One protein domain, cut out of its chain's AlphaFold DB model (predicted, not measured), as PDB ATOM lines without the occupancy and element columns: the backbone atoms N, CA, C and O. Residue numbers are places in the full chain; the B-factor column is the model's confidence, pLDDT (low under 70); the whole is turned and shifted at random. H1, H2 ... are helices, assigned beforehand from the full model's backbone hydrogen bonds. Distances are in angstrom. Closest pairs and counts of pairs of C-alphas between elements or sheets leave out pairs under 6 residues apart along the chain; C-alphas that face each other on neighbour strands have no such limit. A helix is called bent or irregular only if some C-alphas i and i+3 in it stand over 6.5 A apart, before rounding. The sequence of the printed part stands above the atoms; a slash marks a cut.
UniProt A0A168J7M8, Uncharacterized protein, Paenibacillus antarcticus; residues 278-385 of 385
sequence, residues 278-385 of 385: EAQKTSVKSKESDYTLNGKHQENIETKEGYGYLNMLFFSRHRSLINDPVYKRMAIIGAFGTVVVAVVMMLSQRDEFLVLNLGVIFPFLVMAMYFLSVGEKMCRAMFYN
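AT A GLANCE: This is residues 278 to 385 of the 385 residues of an uncharacterized protein of Paenibacillus antarcticus (UniProt A0A168J7M8). This is a long, open helical hairpin: H5 makes the long axis, and past the turn near residue 352 the chain folds back as H6 and H7. H2, H3 and H4 form a small head near where H5 begins, and H1 packs on H7. The 108 printed residues hold seven named helices, H1 to H7 in order, and no named strand: the class is all helix. The whole is extended, a rod of 65 by 28 by 27 A, with a radius of gyration of the C-alphas of 20.6 A.

IN THESE COORDINATES: Find C-alpha 278 at (377.164, 265.808, 217.792), where H1 begins and runs to 284. Next come H2, residues 288 to 291, H3, 295 to 302, and H4, 307 to 317, 15.5 A long. H5, residues 319 to 347, runs 41.8 A from C-alpha 319 at (361.549, 254.948, 226.295). H6, 358 to 372, spans 20.1 A and is only just irregular: C-alphas 360 and 363 are 6.7 A apart. H7, 375 to 384, ends at C-alpha 384 at (369.797, 267.531, 228.665).

HOW THE PARTS SIT: H1 touches H7, about perpendicular at 82 degrees; their closest C-alphas, Val 284 and Ala 381, are 5.1 A apart. H2 and H4 only just touch, with 3 pairs of C-alphas within 8 A, the closest Asp 290 and Arg 317 at 4.8 A. H3 and H4 are a helical hairpin at a shallow tilt of 23 degrees, closest at C-alphas 301 and 309, 6.1 A. H5, with residues 321 to 322 alone, touches H7, opposite ways at 21 degrees, closest at C-alphas 322 and 378, 6.8 A. H6 is close to H5 but not clearly touching. Every O i to N i+4 pair is within hydrogen-bond range in H1, H4 and H7, against 3 of 4 in H3, 23 of 25 in H5 and 9 of 11 in H6; H2 is too short for one.

THE WHOLE: The C-alphas of Gly 306 and Asp 351 are farthest apart, 65.6 A. The printed part has no cut, and no link is long. Look for pLDDT under 70 mainly at residues 283 to 302 and 346 to 361.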
ATOM      1  N   GLU A 278     378.344 266.231 218.552       77.50
ATOM      2  CA  GLU A 278     377.164 265.808 217.792       77.50
ATOM      3  C   GLU A 278     376.711 264.401 218.199       77.50
ATOM      4  O   GLU A 278     375.511 264.172 218.354       77.50
ATOM      5  N   ALA A 279     377.640 263.475 218.455       71.44
ATOM      6  CA  ALA A 279     377.322 262.152 218.983       71.44
ATOM      7  C   ALA A 279     376.710 262.232 220.389       71.44
ATOM      8  O   ALA A 279     375.725 261.547 220.659       71.44
ATOM      9  N   GLN A 280     377.235 263.095 221.267       72.06
ATOM     10  CA  GLN A 280     376.641 263.341 222.582       72.06
ATOM     11  C   GLN A 280     375.216 263.887 222.459       72.06
ATOM     12  O   GLN A 280     374.313 263.326 223.078       72.06
ATOM     13  N   LYS A 281     374.985 264.890 221.604       73.38
ATOM     14  CA  LYS A 281     373.643 265.446 221.343       73.38
ATOM     15  C   LYS A 281     372.686 264.415 220.747       73.38
ATOM     16  O   LYS A 281     371.548 264.297 221.182       73.38
ATOM     17  N   THR A 282     373.150 263.627 219.780       72.56
ATOM     18  CA  THR A 282     372.347 262.566 219.155       72.56
ATOM     19  C   THR A 282     372.007 261.467 220.160       72.56
ATOM     20  O   THR A 282     370.912 260.920 220.119       72.56
ATOM     21  N   SER A 283     372.912 261.166 221.098       65.12
ATOM     22  CA  SER A 283     372.699 260.121 222.106       65.12
ATOM     23  C   SER A 283     371.609 260.436 223.133       65.12
ATOM     24  O   SER A 283     371.132 259.510 223.781       65.12
ATOM     25  N   VAL A 284     371.223 261.709 223.271       68.88
ATOM     26  CA  VAL A 284     370.166 262.174 224.188       68.88
ATOM     27  C   VAL A 284     368.909 262.651 223.458       68.88
ATOM     28  O   VAL A 284     367.924 262.996 224.103       68.88
ATOM     29  N   LYS A 285     368.920 262.670 222.118       69.38
ATOM     30  CA  LYS A 285     367.779 263.109 221.314       69.38
ATOM     31  C   LYS A 285     366.742 261.986 221.230       69.38
ATOM     32  O   LYS A 285     367.032 260.924 220.679       69.38
ATOM     33  N   SER A 286     365.539 262.235 221.742       62.12
ATOM     34  CA  SER A 286     364.401 261.313 221.626       62.12
ATOM     35  C   SER A 286     364.043 261.068 220.162       62.12
ATOM     36  O   SER A 286     364.101 261.989 219.336       62.12
ATOM     37  N   LYS A 287     363.692 259.825 219.818       64.56
ATOM     38  CA  LYS A 287     363.298 259.484 218.445       64.56
ATOM     39  C   LYS A 287     361.895 260.012 218.165       64.56
ATOM     40  O   LYS A 287     361.056 260.041 219.057       64.56
ATOM     41  N   GLU A 288     361.599 260.346 216.911       61.66
ATOM     42  CA  GLU A 288     360.242 260.753 216.504       61.66
ATOM     43  C   GLU A 288     359.185 259.687 216.852       61.66
ATOM     44  O   GLU A 288     358.087 260.013 217.292       61.66
ATOM     45  N   SER A 289     359.560 258.403 216.791       59.16
ATOM     46  CA  SER A 289     358.739 257.253 217.203       59.16
ATOM     47  C   SER A 289     358.447 257.155 218.708       59.16
ATOM     48  O   SER A 289     357.710 256.264 219.134       59.16
ATOM     49  N   ASP A 290     359.088 257.978 219.537       62.06
ATOM     50  CA  ASP A 290     358.801 258.041 220.972       62.06
ATOM     51  C   ASP A 290     357.696 259.059 221.289       62.06
ATOM     52  O   ASP A 290     357.086 258.987 222.353       62.06
ATOM     53  N   TYR A 291     357.388 259.968 220.357       61.75
ATOM     54  CA  TYR A 291     356.268 260.903 220.490       61.75
ATOM     55  C   TYR A 291     354.926 260.261 220.116       61.75
ATOM     56  O   TYR A 291     353.881 260.727 220.569       61.75
ATOM     57  N   THR A 292     354.941 259.176 219.334       61.34
ATOM     58  CA  THR A 292     353.752 258.378 219.030       61.34
ATOM     59  C   THR A 292     353.462 257.406 220.176       61.34
ATOM     60  O   THR A 292     354.056 256.330 220.316       61.34
ATOM     61  N   LEU A 293     352.541 257.811 221.050       60.91
ATOM     62  CA  LEU A 293     352.036 256.979 222.138       60.91
ATOM     63  C   LEU A 293     351.092 255.917 221.547       60.91
ATOM     64  O   LEU A 293     350.040 256.242 221.014       60.91
ATOM     65  N   ASN A 294     351.479 254.641 221.614       61.03
ATOM     66  CA  ASN A 294     350.608 253.525 221.225       61.03
ATOM     67  C   ASN A 294     349.662 253.155 222.385       61.03
ATOM     68  O   ASN A 294     350.081 253.185 223.543       61.03
ATOM     69  N   GLY A 295     348.434 252.727 222.060       57.06
ATOM     70  CA  GLY A 295     347.262 252.611 222.952       57.06
ATOM     71  C   GLY A 295     347.496 252.163 224.404       57.06
ATOM     72  O   GLY A 295     347.068 252.856 225.319       57.06
ATOM     73  N   LYS A 296     348.259 251.088 224.654       57.97
ATOM     74  CA  LYS A 296     348.556 250.610 226.028       57.97
ATOM     75  C   LYS A 296     349.257 251.639 226.925       57.97
ATOM     76  O   LYS A 296     349.162 251.560 228.148       57.97
ATOM     77  N   HIS A 297     350.020 252.566 226.351       58.56
ATOM     78  CA  HIS A 297     350.654 253.642 227.115       58.56
ATOM     79  C   HIS A 297     349.708 254.819 227.344       58.56
ATOM     80  O   HIS A 297     349.880 255.526 228.328       58.56
ATOM     81  N   GLN A 298     348.709 255.000 226.481       58.72
ATOM     82  CA  GLN A 298     347.737 256.083 226.568       58.72
ATOM     83  C   GLN A 298     346.713 255.815 227.685       58.72
ATOM     84  O   GLN A 298     346.548 256.665 228.554       58.72
ATOM     85  N   GLU A 299     346.188 254.587 227.785       58.06
ATOM     86  CA  GLU A 299     345.300 254.163 228.891       58.06
ATOM     87  C   GLU A 299     345.953 254.297 230.282       58.06
ATOM     88  O   GLU A 299     345.312 254.671 231.262       58.06
ATOM     89  N   ASN A 300     347.256 254.019 230.392       61.09
ATOM     90  CA  ASN A 300     347.985 254.121 231.663       61.09
ATOM     91  C   ASN A 300     348.322 255.569 232.063       61.09
ATOM     92  O   ASN A 300     348.599 255.829 233.234       61.09
ATOM     93  N   ILE A 301     348.330 256.499 231.104       63.31
ATOM     94  CA  ILE A 301     348.572 257.928 231.343       63.31
ATOM     95  C   ILE A 301     347.278 258.615 231.800       63.31
ATOM     96  O   ILE A 301     347.332 259.450 232.699       63.31
ATOM     97  N   GLU A 302     346.129 258.229 231.236       63.88
ATOM     98  CA  GLU A 302     344.807 258.804 231.545       63.88
ATOM     99  C   GLU A 302     344.350 258.573 232.996       63.88
ATOM    100  O   GLU A 302     343.538 259.327 233.517       63.88
ATOM    101  N   THR A 303     344.903 257.566 233.677       72.62
ATOM    102  CA  THR A 303     344.545 257.208 235.062       72.62
ATOM    103  C   THR A 303     345.399 257.896 236.131       72.62
ATOM    104  O   THR A 303     345.187 257.667 237.324       72.62
ATOM    105  N   LYS A 304     346.388 258.714 235.744       78.50
ATOM    106  CA  LYS A 304     347.303 259.380 236.683       78.50
ATOM    107  C   LYS A 304     347.170 260.892 236.604       78.50
ATOM    108  O   LYS A 304     347.080 261.453 235.521       78.50
ATOM    109  N   GLU A 305     347.273 261.550 237.754       81.00
ATOM    110  CA  GLU A 305     347.234 263.011 237.867       81.00
ATOM    111  C   GLU A 305     348.520 263.577 238.495       81.00
ATOM    112  O   GLU A 305     349.312 262.869 239.131       81.00
ATOM    113  N   GLY A 306     348.756 264.875 238.281       84.06
ATOM    114  CA  GLY A 306     349.859 265.625 238.885       84.06
ATOM    115  C   GLY A 306     351.251 265.092 238.522       84.06
ATOM    116  O   GLY A 306     351.594 264.911 237.354       84.06
ATOM    117  N   TYR A 307     352.086 264.842 239.534       83.50
ATOM    118  CA  TYR A 307     353.453 264.346 239.333       83.50
ATOM    119  C   TYR A 307     353.489 262.963 238.665       83.50
ATOM    120  O   TYR A 307     354.339 262.706 237.811       83.50
ATOM    121  N   GLY A 308     352.549 262.078 239.010       81.69
ATOM    122  CA  GLY A 308     352.481 260.730 238.444       81.69
ATOM    123  C   GLY A 308     352.237 260.742 236.935       81.69
ATOM    124  O   GLY A 308     352.845 259.946 236.214       81.69
ATOM    125  N   TYR A 309     351.414 261.684 236.469       82.69
ATOM    126  CA  TYR A 309     351.173 261.944 235.051       82.69
ATOM    127  C   TYR A 309     352.448 262.402 234.340       82.69
ATOM    128  O   TYR A 309     352.886 261.771 233.378       82.69
ATOM    129  N   LEU A 310     353.087 263.463 234.849       82.06
ATOM    130  CA  LEU A 310     354.285 264.044 234.235       82.06
ATOM    131  C   LEU A 310     355.432 263.033 234.162       82.06
ATOM    132  O   LEU A 310     356.098 262.925 233.134       82.06
ATOM    133  N   ASN A 311     355.622 262.254 235.226       82.88
ATOM    134  CA  ASN A 311     356.658 261.233 235.289       82.88
ATOM    135  C   ASN A 311     356.424 260.121 234.252       82.88
ATOM    136  O   ASN A 311     357.331 259.735 233.512       82.88
ATOM    137  N   MET A 312     355.189 259.628 234.138       81.12
ATOM    138  CA  MET A 312     354.851 258.590 233.162       81.12
ATOM    139  C   MET A 312     354.927 259.104 231.719       81.12
ATOM    140  O   MET A 312     355.456 258.415 230.840       81.12
ATOM    141  N   LEU A 313     354.477 260.336 231.480       81.25
ATOM    142  CA  LEU A 313     354.599 260.994 230.184       81.25
ATOM    143  C   LEU A 313     356.072 261.179 229.793       81.25
ATOM    144  O   LEU A 313     356.446 260.889 228.656       81.25
ATOM    145  N   PHE A 314     356.927 261.578 230.734       79.81
ATOM    146  CA  PHE A 314     358.362 261.714 230.500       79.81
ATOM    147  C   PHE A 314     359.000 260.380 230.091       79.81
ATOM    148  O   PHE A 314     359.637 260.300 229.040       79.81
ATOM    149  N   PHE A 315     358.785 259.313 230.865       78.50
ATOM    150  CA  PHE A 315     359.375 258.003 230.571       78.50
ATOM    151  C   PHE A 315     358.837 257.364 229.286       78.50
ATOM    152  O   PHE A 315     359.590 256.704 228.571       78.50
ATOM    153  N   SER A 316     357.565 257.592 228.952       77.88
ATOM    154  CA  SER A 316     356.982 257.098 227.699       77.88
ATOM    155  C   SER A 316     357.627 257.747 226.464       77.88
ATOM    156  O   SER A 316     357.981 257.036 225.522       77.88
ATOM    157  N   ARG A 317     357.890 259.061 226.515       75.19
ATOM    158  CA  ARG A 317     358.540 259.840 225.440       75.19
ATOM    159  C   ARG A 317     360.055 259.658 225.336       75.19
ATOM    160  O   ARG A 317     360.649 260.062 224.343       75.19
ATOM    161  N   HIS A 318     360.683 259.049 226.339       76.56
ATOM    162  CA  HIS A 318     362.127 258.771 226.359       76.56
ATOM    163  C   HIS A 318     362.428 257.265 226.433       76.56
ATOM    164  O   HIS A 318     363.556 256.859 226.719       76.56
ATOM    165  N   ARG A 319     361.435 256.408 226.150       76.88
ATOM    166  CA  ARG A 319     361.549 254.948 226.295       76.88
ATOM    167  C   ARG A 319     362.700 254.345 225.494       76.88
ATOM    168  O   ARG A 319     363.365 253.442 225.996       76.88
ATOM    169  N   SER A 320     362.966 254.826 224.276       74.88
ATOM    170  CA  SER A 320     364.031 254.266 223.437       74.88
ATOM    171  C   SER A 320     365.421 254.590 223.990       74.88
ATOM    172  O   SER A 320     366.325 253.767 223.877       74.88
ATOM    173  N   LEU A 321     365.580 255.722 224.687       74.25
ATOM    174  CA  LEU A 321     366.829 256.084 225.364       74.25
ATOM    175  C   LEU A 321     367.151 255.141 226.533       74.25
ATOM    176  O   LEU A 321     368.321 254.970 226.870       74.25
ATOM    177  N   ILE A 322     366.130 254.506 227.119       73.31
ATOM    178  CA  ILE A 322     366.266 253.561 228.235       73.31
ATOM    179  C   ILE A 322     366.356 252.120 227.722       73.31
ATOM    180  O   ILE A 322     367.273 251.385 228.084       73.31
ATOM    181  N   ASN A 323     365.443 251.721 226.838       76.69
ATOM    182  CA  ASN A 323     365.289 250.334 226.406       76.69
ATOM    183  C   ASN A 323     366.328 249.911 225.358       76.69
ATOM    184  O   ASN A 323     366.915 248.835 225.480       76.69
ATOM    185  N   ASP A 324     366.607 250.741 224.346       76.25
ATOM    186  CA  ASP A 324     367.559 250.389 223.285       76.25
ATOM    187  C   ASP A 324     368.963 250.041 223.807       76.25
ATOM    188  O   ASP A 324     369.534 249.055 223.329       76.25
ATOM    189  N   PRO A 325     369.584 250.804 224.737       74.56
ATOM    190  CA  PRO A 325     370.902 250.434 225.238       74.56
ATOM    191  C   PRO A 325     370.870 249.132 226.043       74.56
ATOM    192  O   PRO A 325     371.839 248.379 225.961       74.56
ATOM    193  N   VAL A 326     369.786 248.844 226.771       77.25
ATOM    194  CA  VAL A 326     369.632 247.598 227.539       77.25
ATOM    195  C   VAL A 326     369.538 246.401 226.595       77.25
ATOM    196  O   VAL A 326     370.358 245.489 226.697       77.25
ATOM    197  N   TYR A 327     368.631 246.435 225.613       80.75
ATOM    198  CA  TYR A 327     368.464 245.334 224.658       80.75
ATOM    199  C   TYR A 327     369.718 245.094 223.816       80.75
ATOM    200  O   TYR A 327     370.148 243.950 223.659       80.75
ATOM    201  N   LYS A 328     370.364 246.161 223.320       80.62
ATOM    202  CA  LYS A 328     371.627 246.032 222.573       80.62
ATOM    203  C   LYS A 328     372.729 245.411 223.429       80.62
ATOM    204  O   LYS A 328     373.476 244.576 222.932       80.62
ATOM    205  N   ARG A 329     372.837 245.787 224.708       77.38
ATOM    206  CA  ARG A 329     373.828 245.206 225.628       77.38
ATOM    207  C   ARG A 329     373.527 243.749 225.947       77.38
ATOM    208  O   ARG A 329     374.452 242.950 225.889       77.38
ATOM    209  N   MET A 330     372.271 243.389 226.206       79.81
ATOM    210  CA  MET A 330     371.880 241.986 226.384       79.81
ATOM    211  C   MET A 330     372.231 241.140 225.159       79.81
ATOM    212  O   MET A 330     372.793 240.061 225.316       79.81
ATOM    213  N   ALA A 331     371.979 241.647 223.949       83.25
ATOM    214  CA  ALA A 331     372.364 240.963 222.717       83.25
ATOM    215  C   ALA A 331     373.889 240.785 222.600       83.25
ATOM    216  O   ALA A 331     374.350 239.705 222.240       83.25
ATOM    217  N   ILE A 332     374.677 241.813 222.948       79.12
ATOM    218  CA  ILE A 332     376.148 241.740 222.950       79.12
ATOM    219  C   ILE A 332     376.652 240.730 223.987       79.12
ATOM    220  O   ILE A 332     377.502 239.912 223.655       79.12
ATOM    221  N   ILE A 333     376.135 240.760 225.222       80.75
ATOM    222  CA  ILE A 333     376.515 239.810 226.281       80.75
ATOM    223  C   ILE A 333     376.147 238.387 225.862       80.75
ATOM    224  O   ILE A 333     376.967 237.488 226.006       80.75
ATOM    225  N   GLY A 334     374.944 238.190 225.317       81.62
ATOM    226  CA  GLY A 334     374.493 236.895 224.820       81.62
ATOM    227  C   GLY A 334     375.418 236.361 223.730       81.62
ATOM    228  O   GLY A 334     375.921 235.250 223.853       81.62
ATOM    229  N   ALA A 335     375.716 237.174 222.713       82.38
ATOM    230  CA  ALA A 335     376.614 236.792 221.624       82.38
ATOM    231  C   ALA A 335     378.062 236.554 222.092       82.38
ATOM    232  O   ALA A 335     378.721 235.629 221.629       82.38
ATOM    233  N   PHE A 336     378.580 237.366 223.014       79.94
ATOM    234  CA  PHE A 336     379.919 237.156 223.565       79.94
ATOM    235  C   PHE A 336     379.971 235.888 224.422       79.94
ATOM    236  O   PHE A 336     380.905 235.103 224.299       79.94
ATOM    237  N   GLY A 337     378.940 235.653 225.237       79.44
ATOM    238  CA  GLY A 337     378.796 234.446 226.042       79.44
ATOM    239  C   GLY A 337     378.768 233.183 225.185       79.44
ATOM    240  O   GLY A 337     379.496 232.241 225.487       79.44
ATOM    241  N   THR A 338     378.014 233.170 224.080       80.19
ATOM    242  CA  THR A 338     377.990 232.012 223.171       80.19
ATOM    243  C   THR A 338     379.344 231.766 222.511       80.19
ATOM    244  O   THR A 338     379.770 230.616 222.433       80.19
ATOM    245  N   VAL A 339     380.052 232.818 222.089       79.38
ATOM    246  CA  VAL A 339     381.403 232.691 221.514       79.38
ATOM    247  C   VAL A 339     382.396 232.163 222.545       79.38
ATOM    248  O   VAL A 339     383.146 231.243 222.237       79.38
ATOM    249  N   VAL A 340     382.396 232.696 223.770       75.50
ATOM    250  CA  VAL A 340     383.294 232.231 224.838       75.50
ATOM    251  C   VAL A 340     383.025 230.768 225.169       75.50
ATOM    252  O   VAL A 340     383.972 229.995 225.244       75.50
ATOM    253  N   VAL A 341     381.759 230.366 225.309       76.94
ATOM    254  CA  VAL A 341     381.404 228.961 225.563       76.94
ATOM    255  C   VAL A 341     381.847 228.064 224.406       76.94
ATOM    256  O   VAL A 341     382.429 227.014 224.660       76.94
ATOM    257  N   ALA A 342     381.650 228.481 223.152       76.19
ATOM    258  CA  ALA A 342     382.112 227.722 221.990       76.19
ATOM    259  C   ALA A 342     383.643 227.567 221.974       76.19
ATOM    260  O   ALA A 342     384.144 226.465 221.777       76.19
ATOM    261  N   VAL A 343     384.384 228.644 222.250       71.75
ATOM    262  CA  VAL A 343     385.854 228.623 222.339       71.75
ATOM    263  C   VAL A 343     386.323 227.736 223.492       71.75
ATOM    264  O   VAL A 343     387.231 226.936 223.310       71.75
ATOM    265  N   VAL A 344     385.689 227.830 224.661       70.50
ATOM    266  CA  VAL A 344     385.996 226.994 225.831       70.50
ATOM    267  C   VAL A 344     385.739 225.518 225.535       70.50
ATOM    268  O   VAL A 344     386.603 224.690 225.803       70.50
ATOM    269  N   MET A 345     384.596 225.177 224.934       70.44
ATOM    270  CA  MET A 345     384.288 223.799 224.535       70.44
ATOM    271  C   MET A 345     385.282 223.257 223.501       70.44
ATOM    272  O   MET A 345     385.633 222.083 223.558       70.44
ATOM    273  N   MET A 346     385.762 224.104 222.588       64.38
ATOM    274  CA  MET A 346     386.774 223.728 221.597       64.38
ATOM    275  C   MET A 346     388.169 223.549 222.209       64.38
ATOM    276  O   MET A 346     388.881 222.621 221.840       64.38
ATOM    277  N   LEU A 347     388.562 224.410 223.150       64.75
ATOM    278  CA  LEU A 347     389.871 224.343 223.807       64.75
ATOM    279  C   LEU A 347     389.940 223.261 224.890       64.75
ATOM    280  O   LEU A 347     391.016 222.730 225.126       64.75
ATOM    281  N   SER A 348     388.808 222.878 225.488       62.62
ATOM    282  CA  SER A 348     388.721 221.791 226.476       62.62
ATOM    283  C   SER A 348     389.065 220.404 225.908       62.62
ATOM    284  O   SER A 348     389.172 219.459 226.681       62.62
ATOM    285  N   GLN A 349     389.214 220.264 224.585       59.78
ATOM    286  CA  GLN A 349     389.729 219.047 223.942       59.78
ATOM    287  C   GLN A 349     391.264 218.974 223.931       59.78
ATOM    288  O   GLN A 349     391.818 217.951 223.540       59.78
ATOM    289  N   ARG A 350     391.955 220.047 224.334       58.22
ATOM    290  CA  ARG A 350     393.405 220.070 224.529       58.22
ATOM    291  C   ARG A 350     393.673 220.091 226.029       58.22
ATOM    292  O   ARG A 350     393.285 221.038 226.706       58.22
ATOM    293  N   ASP A 351     394.320 219.048 226.534       53.50
ATOM    294  CA  ASP A 351     394.407 218.697 227.961       53.50
ATOM    295  C   ASP A 351     395.072 219.739 228.897       53.50
ATOM    296  O   ASP A 351     395.174 219.503 230.099       53.50
ATOM    297  N   GLU A 352     395.489 220.917 228.413       56.03
ATOM    298  CA  GLU A 352     396.273 221.882 229.202       56.03
ATOM    299  C   GLU A 352     395.622 223.235 229.516       56.03
ATOM    300  O   GLU A 352     396.251 224.067 230.172       56.03
ATOM    301  N   PHE A 353     394.370 223.508 229.149       52.59
ATOM    302  CA  PHE A 353     393.805 224.829 229.455       52.59
ATOM    303  C   PHE A 353     392.378 224.777 229.971       52.59
ATOM    304  O   PHE A 353     391.455 224.748 229.172       52.59
ATOM    305  N   LEU A 354     392.215 224.853 231.305       55.41
ATOM    306  CA  LEU A 354     391.195 225.673 231.990       55.41
ATOM    307  C   LEU A 354     391.167 225.479 233.521       55.41
ATOM    308  O   LEU A 354     390.120 225.244 234.116       55.41
ATOM    309  N   VAL A 355     392.284 225.722 234.215       55.69
ATOM    310  CA  VAL A 355     392.159 226.290 235.571       55.69
ATOM    311  C   VAL A 355     392.029 227.796 235.378       55.69
ATOM    312  O   VAL A 355     393.012 228.533 235.434       55.69
ATOM    313  N   LEU A 356     390.816 228.260 235.054       57.12
ATOM    314  CA  LEU A 356     390.483 229.684 235.092       57.12
ATOM    315  C   LEU A 356     390.722 230.145 236.530       57.12
ATOM    316  O   LEU A 356     389.873 229.981 237.403       57.12
ATOM    317  N   ASN A 357     391.921 230.662 236.795       60.44
ATOM    318  CA  ASN A 357     392.259 231.189 238.099       60.44
ATOM    319  C   ASN A 357     391.350 232.400 238.313       60.44
ATOM    320  O   ASN A 357     391.556 233.452 237.705       60.44
ATOM    321  N   LEU A 358     390.298 232.223 239.119       59.72
ATOM    322  CA  LEU A 358     389.282 233.247 239.352       59.72
ATOM    323  C   LEU A 358     389.928 234.581 239.749       59.72
ATOM    324  O   LEU A 358     389.446 235.630 239.324       59.72
ATOM    325  N   GLY A 359     391.068 234.548 240.452       68.62
ATOM    326  CA  GLY A 359     391.841 235.737 240.815       68.62
ATOM    327  C   GLY A 359     392.283 236.607 239.628       68.62
ATOM    328  O   GLY A 359     392.402 237.818 239.781       68.62
ATOM    329  N   VAL A 360     392.461 236.029 238.435       68.44
ATOM    330  CA  VAL A 360     392.803 236.764 237.205       68.44
ATOM    331  C   VAL A 360     391.560 237.379 236.557       68.44
ATOM    332  O   VAL A 360     391.653 238.462 235.993       68.44
ATOM    333  N   ILE A 361     390.389 236.741 236.660       67.00
ATOM    334  CA  ILE A 361     389.138 237.194 236.017       67.00
ATOM    335  C   ILE A 361     388.438 238.281 236.838       67.00
ATOM    336  O   ILE A 361     387.861 239.209 236.268       67.00
ATOM    337  N   PHE A 362     388.475 238.172 238.170       74.75
ATOM    338  CA  PHE A 362     387.750 239.059 239.089       74.75
ATOM    339  C   PHE A 362     387.971 240.560 238.810       74.75
ATOM    340  O   PHE A 362     386.981 241.292 238.724       74.75
ATOM    341  N   PRO A 363     389.209 241.045 238.582       78.50
ATOM    342  CA  PRO A 363     389.441 242.449 238.235       78.50
ATOM    343  C   PRO A 363     388.766 242.878 236.922       78.50
ATOM    344  O   PRO A 363     388.258 243.997 236.813       78.50
ATOM    345  N   PHE A 364     388.703 241.987 235.925       74.94
ATOM    346  CA  PHE A 364     388.046 242.268 234.646       74.94
ATOM    347  C   PHE A 364     386.517 242.229 234.746       74.94
ATOM    348  O   PHE A 364     385.852 242.957 234.011       74.94
ATOM    349  N   LEU A 365     385.945 241.453 235.675       76.44
ATOM    350  CA  LEU A 365     384.499 241.442 235.946       76.44
ATOM    351  C   LEU A 365     384.000 242.793 236.466       76.44
ATOM    352  O   LEU A 365     382.952 243.265 236.029       76.44
ATOM    353  N   VAL A 366     384.768 243.453 237.337       76.56
ATOM    354  CA  VAL A 366     384.442 244.807 237.819       76.56
ATOM    355  C   VAL A 366     384.464 245.809 236.663       76.56
ATOM    356  O   VAL A 366     383.552 246.626 236.519       76.56
ATOM    357  N   MET A 367     385.465 245.705 235.784       74.00
ATOM    358  CA  MET A 367     385.547 246.526 234.575       74.00
ATOM    359  C   MET A 367     384.347 246.276 233.644       74.00
ATOM    360  O   MET A 367     383.719 247.222 233.165       74.00
ATOM    361  N   ALA A 368     383.980 245.008 233.431       73.56
ATOM    362  CA  ALA A 368     382.817 244.626 232.635       73.56
ATOM    363  C   ALA A 368     381.517 245.185 233.234       73.56
ATOM    364  O   ALA A 368     380.727 245.793 232.511       73.56
ATOM    365  N   MET A 369     381.320 245.068 234.550       76.56
ATOM    366  CA  MET A 369     380.172 245.646 235.255       76.56
ATOM    367  C   MET A 369     380.067 247.158 235.013       76.56
ATOM    368  O   MET A 369     378.984 247.655 234.696       76.56
ATOM    369  N   TYR A 370     381.182 247.889 235.104       74.19
ATOM    370  CA  TYR A 370     381.194 249.333 234.874       74.19
ATOM    371  C   TYR A 370     380.758 249.688 233.445       74.19
ATOM    372  O   TYR A 370     379.875 250.532 233.259       74.19
ATOM    373  N   PHE A 371     381.284 248.987 232.433       68.44
ATOM    374  CA  PHE A 371     380.882 249.179 231.031       68.44
ATOM    375  C   PHE A 371     379.417 248.799 230.751       68.44
ATOM    376  O   PHE A 371     378.788 249.352 229.840       68.44
ATOM    377  N   LEU A 372     378.859 247.883 231.543       68.56
ATOM    378  CA  LEU A 372     377.466 247.454 231.456       68.56
ATOM    379  C   LEU A 372     376.488 248.380 232.190       68.56
ATOM    380  O   LEU A 372     375.286 248.316 231.914       68.56
ATOM    381  N   SER A 373     376.966 249.299 233.034       74.62
ATOM    382  CA  SER A 373     376.115 250.262 233.741       74.62
ATOM    383  C   SER A 373     375.454 251.267 232.778       74.62
ATOM    384  O   SER A 373     376.089 251.826 231.878       74.62
ATOM    385  N   VAL A 374     374.132 251.447 232.884       69.00
ATOM    386  CA  VAL A 374     373.332 252.341 232.005       69.00
ATOM    387  C   VAL A 374     373.181 253.746 232.608       69.00
ATOM    388  O   VAL A 374     372.792 254.683 231.910       69.00
ATOM    389  N   GLY A 375     373.548 253.907 233.885       70.00
ATOM    390  CA  GLY A 375     373.308 255.116 234.674       70.00
ATOM    391  C   GLY A 375     373.813 256.392 234.007       70.00
ATOM    392  O   GLY A 375     373.092 257.379 233.968       70.00
ATOM    393  N   GLU A 376     374.988 256.366 233.377       73.25
ATOM    394  CA  GLU A 376     375.542 257.556 232.726       73.25
ATOM    395  C   GLU A 376     374.661 258.086 231.580       73.25
ATOM    396  O   GLU A 376     374.427 259.290 231.484       73.25
ATOM    397  N   LYS A 377     374.145 257.203 230.713       70.44
ATOM    398  CA  LYS A 377     373.260 257.617 229.611       70.44
ATOM    399  C   LYS A 377     371.927 258.137 230.138       70.44
ATOM    400  O   LYS A 377     371.423 259.125 229.614       70.44
ATOM    401  N   MET A 378     371.398 257.497 231.180       70.94
ATOM    402  CA  MET A 378     370.147 257.894 231.821       70.94
ATOM    403  C   MET A 378     370.275 259.265 232.494       70.94
ATOM    404  O   MET A 378     369.472 260.149 232.216       70.94
ATOM    405  N   CYS A 379     371.334 259.484 233.281       73.56
ATOM    406  CA  CYS A 379     371.626 260.784 233.884       73.56
ATOM    407  C   CYS A 379     371.778 261.864 232.811       73.56
ATOM    408  O   CYS A 379     371.154 262.915 232.905       73.56
ATOM    409  N   ARG A 380     372.550 261.611 231.744       72.62
ATOM    410  CA  ARG A 380     372.696 262.586 230.652       72.62
ATOM    411  C   ARG A 380     371.360 262.919 229.989       72.62
ATOM    412  O   ARG A 380     371.114 264.089 229.739       72.62
ATOM    413  N   ALA A 381     370.505 261.931 229.733       71.31
ATOM    414  CA  ALA A 381     369.179 262.169 229.164       71.31
ATOM    415  C   ALA A 381     368.276 263.010 230.088       71.31
ATOM    416  O   ALA A 381     367.484 263.796 229.581       71.31
ATOM    417  N   MET A 382     368.422 262.877 231.413       72.38
ATOM    418  CA  MET A 382     367.690 263.674 232.410       72.38
ATOM    419  C   MET A 382     368.217 265.103 232.593       72.38
ATOM    420  O   MET A 382     367.466 265.950 233.044       72.38
ATOM    421  N   PHE A 383     369.496 265.373 232.305       73.75
ATOM    422  CA  PHE A 383     370.075 266.723 232.426       73.75
ATOM    423  C   PHE A 383     370.015 267.535 231.125       73.75
ATOM    424  O   PHE A 383     370.167 268.754 231.160       73.75
ATOM    425  N   TYR A 384     369.878 266.871 229.974       68.12
ATOM    426  CA  TYR A 384     369.797 267.531 228.665       68.12
ATOM    427  C   TYR A 384     368.375 267.931 228.256       68.12
ATOM    428  O   TYR A 384     368.239 268.810 227.404       68.12
ATOM    429  N   ASN A 385     367.360 267.268 228.814       62.22
ATOM    430  CA  ASN A 385     365.938 267.578 228.642       62.22
ATOM    431  C   ASN A 385     365.404 268.181 229.935       62.22
ATOM    432  O   ASN A 385     364.476 269.014 229.839       62.22
TER     433      ASN A 385